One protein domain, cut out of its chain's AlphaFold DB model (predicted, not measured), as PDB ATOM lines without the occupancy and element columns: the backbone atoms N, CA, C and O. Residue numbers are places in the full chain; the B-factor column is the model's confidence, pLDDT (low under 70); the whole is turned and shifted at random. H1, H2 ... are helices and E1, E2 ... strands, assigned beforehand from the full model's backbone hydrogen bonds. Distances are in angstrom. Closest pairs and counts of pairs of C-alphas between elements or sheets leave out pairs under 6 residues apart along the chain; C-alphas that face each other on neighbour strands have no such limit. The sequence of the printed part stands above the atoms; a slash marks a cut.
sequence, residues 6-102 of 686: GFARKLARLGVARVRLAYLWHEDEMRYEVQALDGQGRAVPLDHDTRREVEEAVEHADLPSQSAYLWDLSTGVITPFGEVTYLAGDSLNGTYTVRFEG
ATOM      1  N   GLY A   6     108.171  49.679  27.762       70.12
ATOM      2  CA  GLY A   6     108.447  50.472  26.558       70.12
ATOM      3  C   GLY A   6     107.182  51.043  25.908       70.12
ATOM      4  O   GLY A   6     107.201  52.185  25.455       70.12
ATOM      5  N   PHE A   7     106.081  50.293  25.936       77.69
ATOM      6  CA  PHE A   7     104.807  50.656  25.321       77.69
ATOM      7  C   PHE A   7     104.030  51.685  26.156       77.69
ATOM      8  O   PHE A   7     103.618  52.717  25.630       77.69
ATOM      9  N   ALA A   8     103.969  51.514  27.482       77.88
ATOM     10  CA  ALA A   8     103.392  52.523  28.382       77.88
ATOM     11  C   ALA A   8     104.077  53.900  28.231       77.88
ATOM     12  O   ALA A   8     103.425  54.943  28.204       77.88
ATOM     13  N   ARG A   9     105.406  53.912  28.036       80.38
ATOM     14  CA  ARG A   9     106.176  55.139  27.762       80.38
ATOM     15  C   ARG A   9     105.871  55.754  26.392       80.38
ATOM     16  O   ARG A   9     105.982  56.971  26.262       80.38
ATOM     17  N   LYS A  10     105.513  54.951  25.381       85.44
ATOM     18  CA  LYS A  10     105.070  55.439  24.062       85.44
ATOM     19  C   LYS A  10     103.751  56.204  24.204       85.44
ATOM     20  O   LYS A  10     103.692  57.358  23.797       85.44
ATOM     21  N   LEU A  11     102.753  55.611  24.861       86.69
ATOM     22  CA  LEU A  11     101.450  56.245  25.093       86.69
ATOM     23  C   LEU A  11     101.553  57.502  25.973       86.69
ATOM     24  O   LEU A  11     100.967  58.531  25.647       86.69
ATOM     25  N   ALA A  12     102.382  57.475  27.022       85.31
ATOM     26  CA  ALA A  12     102.608  58.646  27.871       85.31
ATOM     27  C   ALA A  12     103.203  59.843  27.099       85.31
ATOM     28  O   ALA A  12     102.862  60.992  27.374       85.31
ATOM     29  N   ARG A  13     104.059  59.602  26.090       88.25
ATOM     30  CA  ARG A  13     104.584  60.667  25.208       88.25
ATOM     31  C   ARG A  13     103.515  61.280  24.304       88.25
ATOM     32  O   ARG A  13     103.694  62.412  23.871       88.25
ATOM     33  N   LEU A  14     102.429  60.555  24.041       88.75
ATOM     34  CA  LEU A  14     101.256  61.054  23.317       88.75
ATOM     35  C   LEU A  14     100.286  61.823  24.234       88.75
ATOM     36  O   LEU A  14      99.237  62.262  23.778       88.75
ATOM     37  N   GLY A  15     100.623  62.002  25.518       89.44
ATOM     38  CA  GLY A  15      99.774  62.691  26.493       89.44
ATOM     39  C   GLY A  15      98.688  61.810  27.111       89.44
ATOM     40  O   GLY A  15      97.859  62.318  27.864       89.44
ATOM     41  N   VAL A  16      98.695  60.502  26.834       91.19
ATOM     42  CA  VAL A  16      97.761  59.548  27.438       91.19
ATOM     43  C   VAL A  16      98.183  59.272  28.878       91.19
ATOM     44  O   VAL A  16      99.318  58.874  29.138       91.19
ATOM     45  N   ALA A  17      97.258  59.467  29.810       89.88
ATOM     46  CA  ALA A  17      97.401  59.082  31.209       89.88
ATOM     47  C   ALA A  17      96.652  57.780  31.515       89.88
ATOM     48  O   ALA A  17      97.136  56.967  32.302       89.88
ATOM     49  N   ARG A  18      95.492  57.564  30.881       91.75
ATOM     50  CA  ARG A  18      94.633  56.397  31.118       91.75
ATOM     51  C   ARG A  18      94.066  55.833  29.830       91.75
ATOM     52  O   ARG A  18      93.878  56.556  28.856       91.75
ATOM     53  N   VAL A  19      93.740  54.549  29.860       90.69
ATOM     54  CA  VAL A  19      93.012  53.874  28.788       90.69
ATOM     55  C   VAL A  19      91.819  53.140  29.391       90.69
ATOM     56  O   VAL A  19      91.988  52.334  30.303       90.69
ATOM     57  N   ARG A  20      90.617  53.417  28.878       92.19
ATOM     58  CA  ARG A  20      89.436  52.568  29.063       92.19
ATOM     59  C   ARG A  20      89.335  51.657  27.858       92.19
ATOM     60  O   ARG A  20      89.405  52.135  26.723       92.19
ATOM     61  N   LEU A  21      89.189  50.369  28.101       88.88
ATOM     62  CA  LEU A  21      89.120  49.389  27.035       88.88
ATOM     63  C   LEU A  21      88.027  48.379  27.334       88.88
ATOM     64  O   LEU A  21      87.984  47.840  28.433       88.88
ATOM     65  N   ALA A  22      87.174  48.115  26.354       86.62
ATOM     66  CA  ALA A  22      86.239  47.006  26.378       86.62
ATOM     67  C   ALA A  22      86.454  46.110  25.163       86.62
ATOM     68  O   ALA A  22      86.751  46.604  24.076       86.62
ATOM     69  N   TYR A  23      86.305  44.805  25.359       82.12
ATOM     70  CA  TYR A  23      86.337  43.825  24.287       82.12
ATOM     71  C   TYR A  23      85.150  42.874  24.397       82.12
ATOM     72  O   TYR A  23      84.700  42.534  25.494       82.12
ATOM     73  N   LEU A  24      84.636  42.446  23.249       75.88
ATOM     74  CA  LEU A  24      83.519  41.515  23.157       75.88
ATOM     75  C   LEU A  24      83.596  40.698  21.868       75.88
ATOM     76  O   LEU A  24      84.143  41.145  20.862       75.88
ATOM     77  N   TRP A  25      83.002  39.514  21.910       64.50
ATOM     78  CA  TRP A  25      82.822  38.669  20.738       64.50
ATOM     79  C   TRP A  25      81.574  39.121  19.975       64.50
ATOM     80  O   TRP A  25      80.528  39.327  20.584       64.50
ATOM     81  N   HIS A  26      81.691  39.294  18.661       57.28
ATOM     82  CA  HIS A  26      80.569  39.516  17.753       57.28
ATOM     83  C   HIS A  26      80.778  38.611  16.535       57.28
ATOM     84  O   HIS A  26      81.753  38.769  15.805       57.28
ATOM     85  N   GLU A  27      79.855  37.679  16.305       64.50
ATOM     86  CA  GLU A  27      80.014  36.562  15.367       64.50
ATOM     87  C   GLU A  27      81.307  35.765  15.659       64.50
ATOM     88  O   GLU A  27      81.446  35.212  16.750       64.50
ATOM     89  N   ASP A  28      82.250  35.747  14.711       59.25
ATOM     90  CA  ASP A  28      83.566  35.098  14.799       59.25
ATOM     91  C   ASP A  28      84.719  36.109  15.005       59.25
ATOM     92  O   ASP A  28      85.894  35.738  14.950       59.25
ATOM     93  N   GLU A  29      84.412  37.394  15.234       61.75
ATOM     94  CA  GLU A  29      85.403  38.466  15.382       61.75
ATOM     95  C   GLU A  29      85.331  39.148  16.758       61.75
ATOM     96  O   GLU A  29      84.265  39.448  17.303       61.75
ATOM     97  N   MET A  30      86.502  39.446  17.320       69.00
ATOM     98  CA  MET A  30      86.635  40.248  18.536       69.00
ATOM     99  C   MET A  30      86.558  41.737  18.199       69.00
ATOM    100  O   MET A  30      87.359  42.252  17.419       69.00
ATOM    101  N   ARG A  31      85.600  42.447  18.804       76.25
ATOM    102  CA  ARG A  31      85.458  43.904  18.688       76.25
ATOM    103  C   ARG A  31      86.002  44.603  19.925       76.25
ATOM    104  O   ARG A  31      85.760  44.160  21.047       76.25
ATOM    105  N   TYR A  32      86.670  45.737  19.706       82.00
ATOM    106  CA  TYR A  32      87.299  46.541  20.753       82.00
ATOM    107  C   TYR A  32      86.787  47.984  20.763       82.00
ATOM    108  O   TYR A  32      86.811  48.699  19.755       82.00
ATOM    109  N   GLU A  33      86.411  48.458  21.946       86.31
ATOM    110  CA  GLU A  33      86.207  49.875  22.223       86.31
ATOM    111  C   GLU A  33      87.353  50.408  23.074       86.31
ATOM    112  O   GLU A  33      87.530  49.997  24.218       86.31
ATOM    113  N   VAL A  34      88.127  51.344  22.520       88.81
ATOM    114  CA  VAL A  34      89.286  51.949  23.189       88.81
ATOM    115  C   VAL A  34      89.080  53.452  23.331       88.81
ATOM    116  O   VAL A  34      88.868  54.151  22.338       88.81
ATOM    117  N   GLN A  35      89.187  53.956  24.560       91.50
ATOM    118  CA  GLN A  35      89.205  55.385  24.873       91.50
ATOM    119  C   GLN A  35      90.506  55.728  25.606       91.50
ATOM    120  O   GLN A  35      90.705  55.331  26.754       91.50
ATOM    121  N   ALA A  36      91.393  56.477  24.951       91.62
ATOM    122  CA  ALA A  36      92.588  57.030  25.581       91.62
ATOM    123  C   ALA A  36      92.279  58.408  26.170       91.62
ATOM    124  O   ALA A  36      91.639  59.232  25.520       91.62
ATOM    125  N   LEU A  37      92.724  58.652  27.399       92.62
ATOM    126  CA  LEU A  37      92.392  59.837  28.181       92.62
ATOM    127  C   LEU A  37      93.664  60.513  28.700       92.62
ATOM    128  O   LEU A  37      94.602  59.831  29.117       92.62
ATOM    129  N   ASP A  38      93.691  61.843  28.704       90.94
ATOM    130  CA  ASP A  38      94.752  62.634  29.331       90.94
ATOM    131  C   ASP A  38      94.587  62.711  30.863       90.94
ATOM    132  O   ASP A  38      93.639  62.179  31.445       90.94
ATOM    133  N   GLY A  39      95.512  63.394  31.544       84.31
ATOM    134  CA  GLY A  39      95.467  63.569  33.004       84.31
ATOM    135  C   GLY A  39      94.281  64.397  33.524       84.31
ATOM    136  O   GLY A  39      94.120  64.523  34.734       84.31
ATOM    137  N   GLN A  40      93.466  64.978  32.638       84.88
ATOM    138  CA  GLN A  40      92.233  65.704  32.958       84.88
ATOM    139  C   GLN A  40      90.976  64.919  32.540       84.88
ATOM    140  O   GLN A  40      89.871  65.457  32.624       84.88
ATOM    141  N   GLY A  41      91.126  63.672  32.078       83.56
ATOM    142  CA  GLY A  41      90.024  62.822  31.625       83.56
ATOM    143  C   GLY A  41      89.487  63.178  30.237       83.56
ATOM    144  O   GLY A  41      88.379  62.769  29.892       83.56
ATOM    145  N   ARG A  42      90.227  63.950  29.431       89.38
ATOM    146  CA  ARG A  42      89.821  64.320  28.066       89.38
ATOM    147  C   ARG A  42      90.336  63.302  27.062       89.38
ATOM    148  O   ARG A  42      91.445  62.798  27.207       89.38
ATOM    149  N   ALA A  43      89.548  63.039  26.023       90.88
ATOM    150  CA  ALA A  43      89.915  62.088  24.981       90.88
ATOM    151  C   ALA A  43      91.176  62.528  24.218       90.88
ATOM    152  O   ALA A  43      91.252  63.647  23.707       90.88
ATOM    153  N   VAL A  44      92.138  61.614  24.106       92.94
ATOM    154  CA  VAL A  44      93.350  61.750  23.297       92.94
ATOM    155  C   VAL A  44      93.182  60.872  22.055       92.94
ATOM    156  O   VAL A  44      92.991  59.663  22.195       92.94
ATOM    157  N   PRO A  45      93.223  61.430  20.834       89.56
ATOM    158  CA  PRO A  45      93.097  60.631  19.624       89.56
ATOM    159  C   PRO A  45      94.331  59.737  19.443       89.56
ATOM    160  O   PRO A  45      95.464  60.207  19.534       89.56
ATOM    161  N   LEU A  46      94.100  58.457  19.153       88.25
ATOM    162  CA  LEU A  46      95.137  57.502  18.767       88.25
ATOM    163  C   LEU A  46      95.044  57.226  17.266       88.25
ATOM    164  O   LEU A  46      93.941  57.124  16.724       88.25
ATOM    165  N   ASP A  47      96.191  57.096  16.601       89.12
ATOM    166  CA  ASP A  47      96.229  56.559  15.240       89.12
ATOM    167  C   ASP A  47      95.870  55.062  15.224       89.12
ATOM    168  O   ASP A  47      95.835  54.394  16.261       89.12
ATOM    169  N   HIS A  48      95.554  54.549  14.034       85.62
ATOM    170  CA  HIS A  48      95.096  53.171  13.849       85.62
ATOM    171  C   HIS A  48      96.112  52.142  14.371       85.62
ATOM    172  O   HIS A  48      95.728  51.191  15.048       85.62
ATOM    173  N   ASP A  49      97.403  52.355  14.111       85.19
ATOM    174  CA  ASP A  49      98.460  51.422  14.507       85.19
ATOM    175  C   ASP A  49      98.654  51.408  16.028       85.19
ATOM    176  O   ASP A  49      98.714  50.348  16.641       85.19
ATOM    177  N   THR A  50      98.667  52.578  16.670       85.75
ATOM    178  CA  THR A  50      98.774  52.698  18.129       85.75
ATOM    179  C   THR A  50      97.534  52.148  18.821       85.75
ATOM    180  O   THR A  50      97.658  51.533  19.878       85.75
ATOM    181  N   ARG A  51      96.342  52.332  18.241       87.00
ATOM    182  CA  ARG A  51      95.111  51.715  18.750       87.00
ATOM    183  C   ARG A  51      95.201  50.189  18.697       87.00
ATOM    184  O   ARG A  51      94.959  49.552  19.715       87.00
ATOM    185  N   ARG A  52      95.610  49.622  17.562       83.88
ATOM    186  CA  ARG A  52      95.791  48.173  17.404       83.88
ATOM    187  C   ARG A  52      96.833  47.614  18.376       83.88
ATOM    188  O   ARG A  52      96.603  46.580  18.987       83.88
ATOM    189  N   GLU A  53      97.941  48.324  18.589       83.75
ATOM    190  CA  GLU A  53      98.941  47.934  19.593       83.75
ATOM    191  C   GLU A  53      98.358  47.904  21.023       83.75
ATOM    192  O   GLU A  53      98.768  47.072  21.830       83.75
ATOM    193  N   VAL A  54      97.408  48.791  21.359       81.62
ATOM    194  CA  VAL A  54      96.700  48.759  22.657       81.62
ATOM    195  C   VAL A  54      95.805  47.523  22.755       81.62
ATOM    196  O   VAL A  54      95.806  46.863  23.792       81.62
ATOM    197  N   GLU A  55      95.065  47.212  21.691       83.12
ATOM    198  CA  GLU A  55      94.176  46.045  21.609       83.12
ATOM    199  C   GLU A  55      94.978  44.740  21.768       83.12
ATOM    200  O   GLU A  55      94.687  43.939  22.661       83.12
ATOM    201  N   GLU A  56      96.072  44.592  21.013       79.44
ATOM    202  CA  GLU A  56      96.992  43.451  21.098       79.44
ATOM    203  C   GLU A  56      97.647  43.345  22.486       79.44
ATOM    204  O   GLU A  56      97.780  42.249  23.033       79.44
ATOM    205  N   ALA A  57      98.040  44.468  23.101       75.50
ATOM    206  CA  ALA A  57      98.669  44.461  24.423       75.50
ATOM    207  C   ALA A  57      97.740  43.944  25.529       75.50
ATOM    208  O   ALA A  57      98.226  43.336  26.484       75.50
ATOM    209  N   VAL A  58      96.430  44.188  25.421       70.50
ATOM    210  CA  VAL A  58      95.438  43.654  26.363       70.50
ATOM    211  C   VAL A  58      95.117  42.196  26.051       70.50
ATOM    212  O   VAL A  58      95.051  41.403  26.983       70.50
ATOM    213  N   GLU A  59      94.964  41.825  24.778       70.31
ATOM    214  CA  GLU A  59      94.691  40.436  24.372       70.31
ATOM    215  C   GLU A  59      95.778  39.464  24.860       70.31
ATOM    216  O   GLU A  59      95.486  38.366  25.325       70.31
ATOM    217  N   HIS A  60      97.040  39.894  24.811       71.19
ATOM    218  CA  HIS A  60      98.177  39.101  25.279       71.19
ATOM    219  C   HIS A  60      98.439  39.232  26.785       71.19
ATOM    220  O   HIS A  60      99.334  38.566  27.316       71.19
ATOM    221  N   ALA A  61      97.716  40.109  27.483       66.81
ATOM    222  CA  ALA A  61      97.820  40.212  28.925       66.81
ATOM    223  C   ALA A  61      96.978  39.102  29.569       66.81
ATOM    224  O   ALA A  61      95.816  38.913  29.230       66.81
ATOM    225  N   ASP A  62      97.565  38.384  30.532       65.19
ATOM    226  CA  ASP A  62      96.896  37.359  31.351       65.19
ATOM    227  C   ASP A  62      95.925  38.022  32.351       65.19
ATOM    228  O   ASP A  62      96.123  38.022  33.569       65.19
ATOM    229  N   LEU A  63      94.941  38.743  31.811       68.69
ATOM    230  CA  LEU A  63      93.938  39.476  32.562       68.69
ATOM    231  C   LEU A  63      92.778  38.538  32.915       68.69
ATOM    232  O   LEU A  63      92.439  37.645  32.137       68.69
ATOM    233  N   PRO A  64      92.114  38.749  34.066       65.31
ATOM    234  CA  PRO A  64      90.918  37.988  34.415       65.31
ATOM    235  C   PRO A  64      89.889  38.110  33.296       65.31
ATOM    236  O   PRO A  64      89.670  39.229  32.855       65.31
ATOM    237  N   SER A  65      89.239  37.020  32.877       65.81
ATOM    238  CA  SER A  65      88.226  37.012  31.806       65.81
ATOM    239  C   SER A  65      87.077  37.989  32.106       65.81
ATOM    240  O   SER A  65      86.155  37.659  32.858       65.81
ATOM    241  N   GLN A  66      87.170  39.212  31.584       71.62
ATOM    242  CA  GLN A  66      86.270  40.340  31.836       71.62
ATOM    243  C   GLN A  66      86.163  41.179  30.566       71.62
ATOM    244  O   GLN A  66      87.115  41.289  29.810       71.62
ATOM    245  N   SER A  67      85.018  41.812  30.347       77.56
ATOM    246  CA  SER A  67      84.742  42.502  29.083       77.56
ATOM    247  C   SER A  67      85.241  43.950  29.047       77.56
ATOM    248  O   SER A  67      85.207  44.563  27.988       77.56
ATOM    249  N   ALA A  68      85.658  44.528  30.184       87.69
ATOM    250  CA  ALA A  68      86.045  45.938  30.287       87.69
ATOM    251  C   ALA A  68      87.082  46.219  31.394       87.69
ATOM    252  O   ALA A  68      87.001  45.683  32.505       87.69
ATOM    253  N   TYR A  69      88.048  47.093  31.100       87.81
ATOM    254  CA  TYR A  69      89.189  47.424  31.954       87.81
ATOM    255  C   TYR A  69      89.510  48.914  31.940       87.81
ATOM    256  O   TYR A  69      89.313  49.627  30.953       87.81
ATOM    257  N   LEU A  70      90.111  49.343  33.045       89.69
ATOM    258  CA  LEU A  70      90.778  50.620  33.202       89.69
ATOM    259  C   LEU A  70      92.272  50.373  33.406       89.69
ATOM    260  O   LEU A  70      92.680  49.608  34.283       89.69
ATOM    261  N   TRP A  71      93.082  51.042  32.595       89.69
ATOM    262  CA  TRP A  71      94.534  50.999  32.661       89.69
ATOM    263  C   TRP A  71      95.079  52.384  32.996       89.69
ATOM    264  O   TRP A  71      94.901  53.334  32.233       89.69
ATOM    265  N   ASP A  72      95.762  52.489  34.134       89.62
ATOM    266  CA  ASP A  72      96.512  53.677  34.519       89.62
ATOM    267  C   ASP A  72      97.986  53.537  34.127       89.62
ATOM    268  O   ASP A  72      98.700  52.645  34.594       89.62
ATOM    269  N   LEU A  73      98.467  54.440  33.269       86.38
ATOM    270  CA  LEU A  73      99.828  54.365  32.735       86.38
ATOM    271  C   LEU A  73     100.873  54.809  33.763       86.38
ATOM    272  O   LEU A  73     102.040  54.434  33.637       86.38
ATOM    273  N   SER A  74     100.472  55.602  34.762       82.31
ATOM    274  CA  SER A  74     101.387  56.147  35.768       82.31
ATOM    275  C   SER A  74     101.824  55.090  36.784       82.31
ATOM    276  O   SER A  74     103.011  54.961  37.083       82.31
ATOM    277  N   THR A  75     100.871  54.290  37.260       82.25
ATOM    278  CA  THR A  75     101.103  53.174  38.182       82.25
ATOM    279  C   THR A  75     101.355  51.858  37.449       82.25
ATOM    280  O   THR A  75     101.918  50.928  38.024       82.25
ATOM    281  N   GLY A  76     100.952  51.766  36.177       82.25
ATOM    282  CA  GLY A  76     100.964  50.530  35.397       82.25
ATOM    283  C   GLY A  76      99.858  49.548  35.792       82.25
ATOM    284  O   GLY A  76      99.869  48.413  35.315       82.25
ATOM    285  N   VAL A  77      98.927  49.956  36.661       85.88
ATOM    286  CA  VAL A  77      97.819  49.123  37.134       85.88
ATOM    287  C   VAL A  77      96.774  48.973  36.036       85.88
ATOM    288  O   VAL A  77      96.317  49.954  35.453       85.88
ATOM    289  N   ILE A  78      96.368  47.728  35.794       85.81
ATOM    290  CA  ILE A  78      95.240  47.368  34.936       85.81
ATOM    291  C   ILE A  78      94.232  46.662  35.829       85.81
ATOM    292  O   ILE A  78      94.577  45.687  36.496       85.81
ATOM    293  N   THR A  79      93.003  47.160  35.868       86.94
ATOM    294  CA  THR A  79      91.948  46.613  36.723       86.94
ATOM    295  C   THR A  79      90.619  46.578  35.975       86.94
ATOM    296  O   THR A  79      90.347  47.491  35.191       86.94
ATOM    297  N   PRO A  80      89.775  45.548  36.165       87.69
ATOM    298  CA  PRO A  80      88.458  45.511  35.544       87.69
ATOM    299  C   PRO A  80      87.614  46.730  35.939       87.69
ATOM    300  O   PRO A  80      87.416  46.998  37.130       87.69
ATOM    301  N   PHE A  81      87.044  47.434  34.961       88.88
ATOM    302  CA  PHE A  81      86.212  48.624  35.166       88.88
ATOM    303  C   PHE A  81      85.286  48.844  33.967       88.88
ATOM    304  O   PHE A  81      85.739  48.786  32.828       88.88
ATOM    305  N   GLY A  82      84.010  49.121  34.236       84.50
ATOM    306  CA  GLY A  82      82.962  49.220  33.220       84.50
ATOM    307  C   GLY A  82      82.155  47.934  33.028       84.50
ATOM    308  O   GLY A  82      82.485  46.881  33.585       84.50
ATOM    309  N   GLU A  83      81.076  48.061  32.260       81.31
ATOM    310  CA  GLU A  83      80.094  47.023  31.951       81.31
ATOM    311  C   GLU A  83      79.790  47.015  30.447       81.31
ATOM    312  O   GLU A  83      79.699  48.069  29.813       81.31
ATOM    313  N   VAL A  84      79.622  45.819  29.881       77.44
ATOM    314  CA  VAL A  84      79.158  45.612  28.505       77.44
ATOM    315  C   VAL A  84      77.782  44.955  28.572       77.44
ATOM    316  O   VAL A  84      77.665  43.817  29.024       77.44
ATOM    317  N   THR A  85      76.744  45.664  28.129       72.69
ATOM    318  CA  THR A  85      75.348  45.201  28.165       72.69
ATOM    319  C   THR A  85      74.851  44.921  26.751       72.69
ATOM    320  O   THR A  85      74.933  45.800  25.895       72.69
ATOM    321  N   TYR A  86      74.290  43.737  26.504       66.44
ATOM    322  CA  TYR A  86      73.632  43.404  25.236       66.44
ATOM    323  C   TYR A  86      72.168  43.870  25.268       66.44
ATOM    324  O   TYR A  86      71.435  43.545  26.201       66.44
ATOM    325  N   LEU A  87      71.751  44.666  24.281       56.97
ATOM    326  CA  LEU A  87      70.432  45.304  24.210       56.97
ATOM    327  C   LEU A  87      69.394  44.473  23.432       56.97
ATOM    328  O   LEU A  87      68.217  44.508  23.783       56.97
ATOM    329  N   ALA A  88      69.799  43.734  22.392       49.66
ATOM    330  CA  ALA A  88      68.948  42.812  21.623       49.66
ATOM    331  C   ALA A  88      69.812  41.824  20.823       49.66
ATOM    332  O   ALA A  88      70.830  42.259  20.302       49.66
ATOM    333  N   GLY A  89      69.394  40.558  20.675       49.97
ATOM    334  CA  GLY A  89      70.147  39.483  19.994       49.97
ATOM    335  C   GLY A  89      70.902  38.550  20.957       49.97
ATOM    336  O   GLY A  89      70.931  38.796  22.162       49.97
ATOM    337  N   ASP A  90      71.469  37.451  20.447       49.81
ATOM    338  CA  ASP A  90      72.392  36.601  21.216       49.81
ATOM    339  C   ASP A  90      73.803  37.220  21.259       49.81
ATOM    340  O   ASP A  90      74.068  38.241  20.622       49.81
ATOM    341  N   SER A  91      74.731  36.622  22.012       49.50
ATOM    342  CA  SER A  91      76.116  37.112  22.122       49.50
ATOM    343  C   SER A  91      76.884  37.118  20.792       49.50
ATOM    344  O   SER A  91      78.020  37.569  20.768       49.50
ATOM    345  N   LEU A  92      76.302  36.590  19.710       50.75
ATOM    346  CA  LEU A  92      76.919  36.503  18.392       50.75
ATOM    347  C   LEU A  92      76.351  37.557  17.430       50.75
ATOM    348  O   LEU A  92      77.107  38.067  16.617       50.75
ATOM    349  N   ASN A  93      75.075  37.941  17.546       53.44
ATOM    350  CA  ASN A  93      74.403  38.869  16.621       53.44
ATOM    351  C   ASN A  93      73.715  40.060  17.311       53.44
ATOM    352  O   ASN A  93      72.750  40.625  16.786       53.44
ATOM    353  N   GLY A  94      74.161  40.415  18.518       60.03
ATOM    354  CA  GLY A  94      73.490  41.406  19.345       60.03
ATOM    355  C   GLY A  94      73.982  42.849  19.205       60.03
ATOM    356  O   GLY A  94      75.159  43.117  18.966       60.03
ATOM    357  N   THR A  95      73.086  43.812  19.431       64.50
ATOM    358  CA  THR A  95      73.486  45.195  19.730       64.50
ATOM    359  C   THR A  95      73.952  45.282  21.180       64.50
ATOM    360  O   THR A  95      73.382  44.635  22.057       64.50
ATOM    361  N   TYR A  96      74.988  46.072  21.451       69.81
ATOM    362  CA  TYR A  96      75.552  46.221  22.793       69.81
ATOM    363  C   TYR A  96      75.829  47.685  23.128       69.81
ATOM    364  O   TYR A  96      75.962  48.536  22.248       69.81
ATOM    365  N   THR A  97      75.930  47.974  24.421       76.94
ATOM    366  CA  THR A  97      76.427  49.246  24.947       76.94
ATOM    367  C   THR A  97      77.520  48.990  25.960       76.94
ATOM    368  O   THR A  97      77.345  48.163  26.854       76.94
ATOM    369  N   VAL A  98      78.609  49.744  25.856       79.81
ATOM    370  CA  VAL A  98      79.667  49.780  26.863       79.81
ATOM    371  C   VAL A  98      79.457  50.995  27.757       79.81
ATOM    372  O   VAL A  98      79.268  52.113  27.271       79.81
ATOM    373  N   ARG A  99      79.492  50.793  29.074       82.38
ATOM    374  CA  ARG A  99      79.385  51.864  30.068       82.38
ATOM    375  C   ARG A  99      80.570  51.822  31.015       82.38
ATOM    376  O   ARG A  99      80.826  50.816  31.664       82.38
ATOM    377  N   PHE A 100      81.273  52.943  31.122       83.75
ATOM    378  CA  PHE A 100      82.350  53.153  32.088       83.75
ATOM    379  C   PHE A 100      81.849  54.106  33.177       83.75
ATOM    380  O   PHE A 100      82.122  55.304  33.144       83.75
ATOM    381  N   GLU A 101      81.049  53.575  34.102       79.75
ATOM    382  CA  GLU A 101      80.447  54.321  35.211       79.75
ATOM    383  C   GLU A 101      81.047  53.879  36.554       79.75
ATOM    384  O   GLU A 101      81.337  52.701  36.761       79.75
ATOM    385  N   GLY A 102      81.237  54.833  37.469       82.06
ATOM    386  CA  GLY A 102      81.788  54.585  38.804       82.06
ATOM    387  C   GLY A 102      82.944  55.513  39.172       82.06
ATOM    388  O   GLY A 102      83.316  56.422  38.427       82.06
TER     389      GLY A 102
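Overview. This is residues 6 to 102 of the 686 residues of an uncharacterized protein of Deinococcus sp. OD32 (UniProt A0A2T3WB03). A twisted antiparallel sheet of four strands, E2 - E1 - E3 - E4, has helix H2 crossing one face, and a separate two-stranded hairpin, E5 and E6, extends the long axis at one end. The short helix H1 lies at the opposite end. The 97 printed residues run H1 E1 E2 H2 E3 E4 E5 E6, two named helices and six named strands, class mixed. The whole is compact, with a radius of gyration of the C-alphas of 13.6 A, and spans 41 by 27 by 25 A, only just elongated.

Along the chain. In the larger sheet, E1 is residues 18 to 26, 25.7 A long, E2 residues 29 to 37, 25.9 A, E3 residues 68 to 72 and E4 residues 78 to 80. H2, residues 48 to 59, is 16.5 A long. E5 is residues 83 to 88 and E6 residues 95 to 99, ending at C-alpha 99 (79.385, 51.864, 30.068). H1, residues 6 to 13, begins at C-alpha 6 (108.447, 50.472, 26.558).

Arrangement. The hairpin E1 and E2 has N 20 and O 35 at 2.9 A; E1 and E3 have N 21 and O 69 at 2.9 A; the hairpin E3 and E4 has N 70 and O 79 at 2.8 A. H2 is on this sheet, height 9.0 A, across the strands at 69 degrees to E2 on the local plane; its C-alpha of Glu 55 is 6.9 A from that of Tyr 32, their closest. E2, H2 and E3 form a split strand-helix-strand unit, with E1 between its strands and a left-handed crossover. H1 only grazes the sheet. E4 runs on into E5 at 43 degrees; in the hairpin E5 and E6, N 85 and O 97 are 2.9 A apart. In H1 and H2 every O i to N i+4 pair is within hydrogen-bond range.

Size, cuts and confidence. The C-alphas of Arg 13 and Gly 89 are farthest apart, 40.8 A. The printed part has no cut and no long link. Residues 25 to 30, 61 to 65 and 86 to 96 are under pLDDT 70.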